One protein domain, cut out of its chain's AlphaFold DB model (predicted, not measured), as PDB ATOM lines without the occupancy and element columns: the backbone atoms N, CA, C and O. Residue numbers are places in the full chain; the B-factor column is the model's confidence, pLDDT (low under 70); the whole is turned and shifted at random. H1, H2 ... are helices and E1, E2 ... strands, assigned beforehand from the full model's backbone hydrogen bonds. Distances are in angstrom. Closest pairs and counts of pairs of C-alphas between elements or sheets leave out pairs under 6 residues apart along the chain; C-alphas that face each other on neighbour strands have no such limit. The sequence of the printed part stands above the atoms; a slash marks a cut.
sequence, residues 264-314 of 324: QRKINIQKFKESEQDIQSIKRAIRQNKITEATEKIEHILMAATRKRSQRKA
ATOM      1  N   GLN A 264     189.204 122.507 177.675       74.69
ATOM      2  CA  GLN A 264     189.437 123.412 178.802       74.69
ATOM      3  C   GLN A 264     188.557 122.981 179.975       74.69
ATOM      4  O   GLN A 264     187.366 122.758 179.793       74.69
ATOM      5  N   ARG A 265     189.088 123.002 181.205       75.62
ATOM      6  CA  ARG A 265     188.301 122.819 182.445       75.62
ATOM      7  C   ARG A 265     187.334 123.987 182.738       75.62
ATOM      8  O   ARG A 265     186.977 124.226 183.885       75.62
ATOM      9  N   LYS A 266     186.960 124.772 181.721       86.00
ATOM     10  CA  LYS A 266     186.031 125.901 181.816       86.00
ATOM     11  C   LYS A 266     184.762 125.567 181.039       86.00
ATOM     12  O   LYS A 266     184.791 125.428 179.815       86.00
ATOM     13  N   ILE A 267     183.652 125.487 181.764       89.50
ATOM     14  CA  ILE A 267     182.314 125.277 181.210       89.50
ATOM     15  C   ILE A 267     181.746 126.628 180.764       89.50
ATOM     16  O   ILE A 267     181.888 127.643 181.450       89.50
ATOM     17  N   ASN A 268     181.102 126.665 179.598       93.19
ATOM     18  CA  ASN A 268     180.334 127.818 179.157       93.19
ATOM     19  C   ASN A 268     178.988 127.851 179.896       93.19
ATOM     20  O   ASN A 268     178.020 127.229 179.463       93.19
ATOM     21  N   ILE A 269     178.939 128.598 181.002       93.44
ATOM     22  CA  ILE A 269     177.754 128.722 181.868       93.44
ATOM     23  C   ILE A 269     176.509 129.146 181.075       93.44
ATOM     24  O   ILE A 269     175.417 128.681 181.376       93.44
ATOM     25  N   GLN A 270     176.657 129.988 180.048       93.81
ATOM     26  CA  GLN A 270     175.518 130.469 179.267       93.81
ATOM     27  C   GLN A 270     174.861 129.343 178.455       93.81
ATOM     28  O   GLN A 270     173.657 129.142 178.564       93.81
ATOM     29  N   LYS A 271     175.660 128.527 177.755       92.62
ATOM     30  CA  LYS A 271     175.164 127.328 177.053       92.62
ATOM     31  C   LYS A 271     174.536 126.312 178.005       92.62
ATOM     32  O   LYS A 271     173.563 125.646 177.668       92.62
ATOM     33  N   PHE A 272     175.095 126.200 179.209       90.88
ATOM     34  CA  PHE A 272     174.535 125.340 180.243       90.88
ATOM     35  C   PHE A 272     173.155 125.839 180.710       90.88
ATOM     36  O   PHE A 272     172.237 125.040 180.851       90.88
ATOM     37  N   LYS A 273     172.982 127.160 180.885       92.56
ATOM     38  CA  LYS A 273     171.683 127.781 181.202       92.56
ATOM     39  C   LYS A 273     170.661 127.608 180.076       92.56
ATOM     40  O   LYS A 273     169.502 127.340 180.354       92.56
ATOM     41  N   GLU A 274     171.090 127.707 178.820       95.12
ATOM     42  CA  GLU A 274     170.232 127.473 177.646       95.12
ATOM     43  C   GLU A 274     169.693 126.030 177.583       95.12
ATOM     44  O   GLU A 274     168.651 125.788 176.983       95.12
ATOM     45  N   SER A 275     170.345 125.084 178.268       95.81
ATOM     46  CA  SER A 275     169.937 123.673 178.338       95.81
ATOM     47  C   SER A 275     168.907 123.385 179.452       95.81
ATOM     48  O   SER A 275     168.755 122.243 179.887       95.81
ATOM     49  N   GLU A 276     168.190 124.395 179.964       94.44
ATOM     50  CA  GLU A 276     167.253 124.245 181.092       94.44
ATOM     51  C   GLU A 276     166.129 123.227 180.821       94.44
ATOM     52  O   GLU A 276     165.763 122.441 181.700       94.44
ATOM     53  N   GLN A 277     165.617 123.184 179.589       91.81
ATOM     54  CA  GLN A 277     164.591 122.215 179.191       91.81
ATOM     55  C   GLN A 277     165.115 120.771 179.249       91.81
ATOM     56  O   GLN A 277     164.419 119.876 179.746       91.81
ATOM     57  N   ASP A 278     166.364 120.550 178.834       95.25
ATOM     58  CA  ASP A 278     167.017 119.243 178.920       95.25
ATOM     59  C   ASP A 278     167.253 118.835 180.379       95.25
ATOM     60  O   ASP A 278     167.033 117.679 180.740       95.25
ATOM     61  N   ILE A 279     167.575 119.785 181.264       95.62
ATOM     62  CA  ILE A 279     167.695 119.530 182.711       95.62
ATOM     63  C   ILE A 279     166.359 119.053 183.302       95.62
ATOM     64  O   ILE A 279     166.334 118.124 184.115       95.62
ATOM     65  N   GLN A 280     165.226 119.628 182.889       97.12
ATOM     66  CA  GLN A 280     163.907 119.148 183.329       97.12
ATOM     67  C   GLN A 280     163.582 117.754 182.768       97.12
ATOM     68  O   GLN A 280     162.939 116.942 183.440       97.12
ATOM     69  N   SER A 281     164.039 117.450 181.550       97.19
ATOM     70  CA  SER A 281     163.959 116.110 180.949       97.19
ATOM     71  C   SER A 281     164.771 115.085 181.752       97.19
ATOM     72  O   SER A 281     164.239 114.036 182.117       97.19
ATOM     73  N   ILE A 282     166.004 115.427 182.135       97.06
ATOM     74  CA  ILE A 282     166.878 114.612 182.993       97.06
ATOM     75  C   ILE A 282     166.209 114.333 184.344       97.06
ATOM     76  O   ILE A 282     166.113 113.180 184.761       97.06
ATOM     77  N   LYS A 283     165.671 115.360 185.016       97.75
ATOM     78  CA  LYS A 283     164.959 115.191 186.299       97.75
ATOM     79  C   LYS A 283     163.767 114.240 186.179       97.75
ATOM     80  O   LYS A 283     163.534 113.436 187.082       97.75
ATOM     81  N   ARG A 284     163.012 114.312 185.076       97.94
ATOM     82  CA  ARG A 284     161.911 113.374 184.796       97.94
ATOM     83  C   ARG A 284     162.420 111.950 184.590       97.94
ATOM     84  O   ARG A 284     161.854 111.043 185.191       97.94
ATOM     85  N   ALA A 285     163.490 111.760 183.817       96.94
ATOM     86  CA  ALA A 285     164.103 110.448 183.611       96.94
ATOM     87  C   ALA A 285     164.567 109.824 184.941       96.94
ATOM     88  O   ALA A 285     164.248 108.669 185.216       96.94
ATOM     89  N   ILE A 286     165.198 110.611 185.822       96.62
ATOM     90  CA  ILE A 286     165.605 110.160 187.164       96.62
ATOM     91  C   ILE A 286     164.391 109.724 187.999       96.62
ATOM     92  O   ILE A 286     164.403 108.637 188.566       96.62
ATOM     93  N   ARG A 287     163.309 110.520 188.038       97.75
ATOM     94  CA  ARG A 287     162.073 110.160 188.771       97.75
ATOM     95  C   ARG A 287     161.408 108.887 188.245       97.75
ATOM     96  O   ARG A 287     160.744 108.193 189.003       97.75
ATOM     97  N   GLN A 288     161.581 108.589 186.960       97.44
ATOM     98  CA  GLN A 288     161.088 107.368 186.316       97.44
ATOM     99  C   GLN A 288     162.062 106.183 186.447       97.44
ATOM    100  O   GLN A 288     161.851 105.158 185.806       97.44
ATOM    101  N   ASN A 289     163.130 106.320 187.242       92.94
ATOM    102  CA  ASN A 289     164.198 105.331 187.398       92.94
ATOM    103  C   ASN A 289     164.921 104.965 186.081       92.94
ATOM    104  O   ASN A 289     165.475 103.877 185.936       92.94
ATOM    105  N   LYS A 290     164.940 105.881 185.103       93.88
ATOM    106  CA  LYS A 290     165.655 105.742 183.823       93.88
ATOM    107  C   LYS A 290     167.041 106.381 183.914       93.88
ATOM    108  O   LYS A 290     167.319 107.396 183.279       93.88
ATOM    109  N   ILE A 291     167.902 105.809 184.755       92.38
ATOM    110  CA  ILE A 291     169.198 106.411 185.109       92.38
ATOM    111  C   ILE A 291     170.133 106.528 183.899       92.38
ATOM    112  O   ILE A 291     170.714 107.586 183.699       92.38
ATOM    113  N   THR A 292     170.220 105.505 183.045       81.31
ATOM    114  CA  THR A 292     171.089 105.528 181.854       81.31
ATOM    115  C   THR A 292     170.738 106.671 180.898       81.31
ATOM    116  O   THR A 292     171.614 107.433 180.506       81.31
ATOM    117  N   GLU A 293     169.446 106.857 180.601       88.94
ATOM    118  CA  GLU A 293     168.969 107.953 179.743       88.94
ATOM    119  C   GLU A 293     169.310 109.327 180.345       88.94
ATOM    120  O   GLU A 293     169.707 110.256 179.641       88.94
ATOM    121  N   ALA A 294     169.167 109.463 181.667       94.44
ATOM    122  CA  ALA A 294     169.537 110.681 182.376       94.44
ATOM    123  C   ALA A 294     171.046 110.959 182.273       94.44
ATOM    124  O   ALA A 294     171.434 112.095 182.001       94.44
ATOM    125  N   THR A 295     171.887 109.938 182.452       88.31
ATOM    126  CA  THR A 295     173.346 110.060 182.364       88.31
ATOM    127  C   THR A 295     173.799 110.482 180.966       88.31
ATOM    128  O   THR A 295     174.576 111.427 180.854       88.31
ATOM    129  N   GLU A 296     173.267 109.865 179.908       84.00
ATOM    130  CA  GLU A 296     173.599 110.221 178.517       84.00
ATOM    131  C   GLU A 296     173.245 111.683 178.195       84.00
ATOM    132  O   GLU A 296     174.024 112.406 177.569       84.00
ATOM    133  N   LYS A 297     172.087 112.160 178.671       94.12
ATOM    134  CA  LYS A 297     171.673 113.562 178.501       94.12
ATOM    135  C   LYS A 297     172.574 114.532 179.265       94.12
ATOM    136  O   LYS A 297     172.905 115.593 178.738       94.12
ATOM    137  N   ILE A 298     172.986 114.182 180.486       95.38
ATOM    138  CA  ILE A 298     173.934 114.992 181.268       95.38
ATOM    139  C   ILE A 298     175.262 115.113 180.519       95.38
ATOM    140  O   ILE A 298     175.777 116.220 180.360       95.38
ATOM    141  N   GLU A 299     175.795 113.994 180.032       88.88
ATOM    142  CA  GLU A 299     177.045 113.949 179.274       88.88
ATOM    143  C   GLU A 299     176.975 114.839 178.026       88.88
ATOM    144  O   GLU A 299     177.859 115.667 177.800       88.88
ATOM    145  N   HIS A 300     175.875 114.759 177.274       91.06
ATOM    146  CA  HIS A 300     175.649 115.596 176.098       91.06
ATOM    147  C   HIS A 300     175.655 117.100 176.429       91.06
ATOM    148  O   HIS A 300     176.337 117.876 175.753       91.06
ATOM    149  N   ILE A 301     174.955 117.522 177.491       95.56
ATOM    150  CA  ILE A 301     174.947 118.928 177.934       95.56
ATOM    151  C   ILE A 301     176.358 119.375 178.329       95.56
ATOM    152  O   ILE A 301     176.793 120.465 177.948       95.56
ATOM    153  N   LEU A 302     177.096 118.543 179.070       91.88
ATOM    154  CA  LEU A 302     178.460 118.860 179.491       91.88
ATOM    155  C   LEU A 302     179.391 119.017 178.284       91.88
ATOM    156  O   LEU A 302     180.122 120.006 178.206       91.88
ATOM    157  N   MET A 303     179.321 118.115 177.307       85.88
ATOM    158  CA  MET A 303     180.124 118.204 176.084       85.88
ATOM    159  C   MET A 303     179.771 119.442 175.251       85.88
ATOM    160  O   MET A 303     180.670 120.159 174.806       85.88
ATOM    161  N   ALA A 304     178.484 119.768 175.110       89.75
ATOM    162  CA  ALA A 304     178.028 120.964 174.398       89.75
ATOM    163  C   ALA A 304     178.443 122.274 175.098       89.75
ATOM    164  O   ALA A 304     178.730 123.287 174.441       89.75
ATOM    165  N   ALA A 305     178.490 122.260 176.432       92.12
ATOM    166  CA  ALA A 305     178.871 123.407 177.241       92.12
ATOM    167  C   ALA A 305     180.393 123.581 177.356       92.12
ATOM    168  O   ALA A 305     180.857 124.687 177.651       92.12
ATOM    169  N   THR A 306     181.197 122.545 177.116       90.31
ATOM    170  CA  THR A 306     182.642 122.649 177.319       90.31
ATOM    171  C   THR A 306     183.336 123.372 176.162       90.31
ATOM    172  O   THR A 306     183.101 123.108 174.982       90.31
ATOM    173  N   ARG A 307     184.205 124.342 176.481       83.31
ATOM    174  CA  ARG A 307     184.924 125.118 175.458       83.31
ATOM    175  C   ARG A 307     186.110 124.319 174.917       83.31
ATOM    176  O   ARG A 307     187.008 123.929 175.669       83.31
ATOM    177  N   LYS A 308     186.166 124.155 173.592       79.62
ATOM    178  CA  LYS A 308     187.384 123.692 172.916       79.62
ATOM    179  C   LYS A 308     188.492 124.718 173.155       79.62
ATOM    180  O   LYS A 308     188.284 125.919 172.971       79.62
ATOM    181  N   ARG A 309     189.666 124.264 173.598       77.12
ATOM    182  CA  ARG A 309     190.829 125.139 173.759       77.12
ATOM    183  C   ARG A 309     191.259 125.615 172.379       77.12
ATOM    184  O   ARG A 309     191.581 124.789 171.531       77.12
ATOM    185  N   SER A 310     191.281 126.929 172.159       77.19
ATOM    186  CA  SER A 310     191.940 127.463 170.971       77.19
ATOM    187  C   SER A 310     193.410 127.049 171.012       77.19
ATOM    188  O   SER A 310     194.062 127.120 172.062       77.19
ATOM    189  N   GLN A 311     193.926 126.563 169.885       73.31
ATOM    190  CA  GLN A 311     195.349 126.285 169.781       73.31
ATOM    191  C   GLN A 311     196.102 127.600 169.984       73.31
ATOM    192  O   GLN A 311     195.867 128.591 169.288       73.31
ATOM    193  N   ARG A 312     196.983 127.631 170.988       73.25
ATOM    194  CA  ARG A 312     197.842 128.789 171.224       73.25
ATOM    195  C   ARG A 312     198.843 128.834 170.069       73.25
ATOM    196  O   ARG A 312     199.660 127.929 169.949       73.25
ATOM    197  N   LYS A 313     198.771 129.871 169.228       78.00
ATOM    198  CA  LYS A 313     199.754 130.096 168.150       78.00
ATOM    199  C   LYS A 313     201.164 130.328 168.713       78.00
ATOM    200  O   LYS A 313     202.155 129.951 168.103       78.00
ATOM    201  N   ALA A 314     201.229 130.915 169.905       76.62
ATOM    202  CA  ALA A 314     202.451 131.217 170.631       76.62
ATOM    203  C   ALA A 314     202.951 130.045 171.487       76.62
ATOM    204  O   ALA A 314     202.158 129.287 172.058       76.62
TER     205      ALA A 314
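This is residues 264 to 314 of the 324 residues of the protein "Endo/exonuclease/phosphatase domain-containing protein" of Blattella germanica (UniProt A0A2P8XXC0). A helical hairpin of H2 and H3 is closed at its open end by the short helix H1, where the short strands E1 and E2 come close together. Beyond E2 a tail, residues 309 to 314, extends the long axis. The 51 printed residues run E1, H1, H2, H3, E2, mostly helix. The whole is loose, with a radius of gyration of the C-alphas of 13.8 A, and spans 50 by 19 by 11 A.

E1, residues 264 to 267, begins at C-alpha 264 (189.437, 123.412, 178.802). H1 holds residues 269 to 274, H2 276 to 287 over 16.9 A, and H3 291 to 305 over 21.1 A, ending at C-alpha 305 (178.871, 123.407, 177.241). E2 is residues 306 to 308.

H2 and H3 form a hairpin and touch, opposite ways at a shallow tilt of 19 degrees; their closest C-alphas, of Ile 282 and Ala 294, are 4.8 A apart. H3, with residues 301 to 305 alone, touches H1 at a steep tilt of 59 degrees; the closest C-alphas, of Lys 271 and Ala 305, are 5.4 A apart. E1 and E2 pair with no named strand; their closest C-alphas, of Ile 267 and Thr 306, are 4.7 A apart. In H1, H2 and H3 every O i to N i+4 pair is within hydrogen-bond range.

The farthest C-alphas, of Gln 288 and Ala 314, are 50.3 A apart. The printed part has no cut, the links between named elements are tight, and no printed residue has a pLDDT under 70.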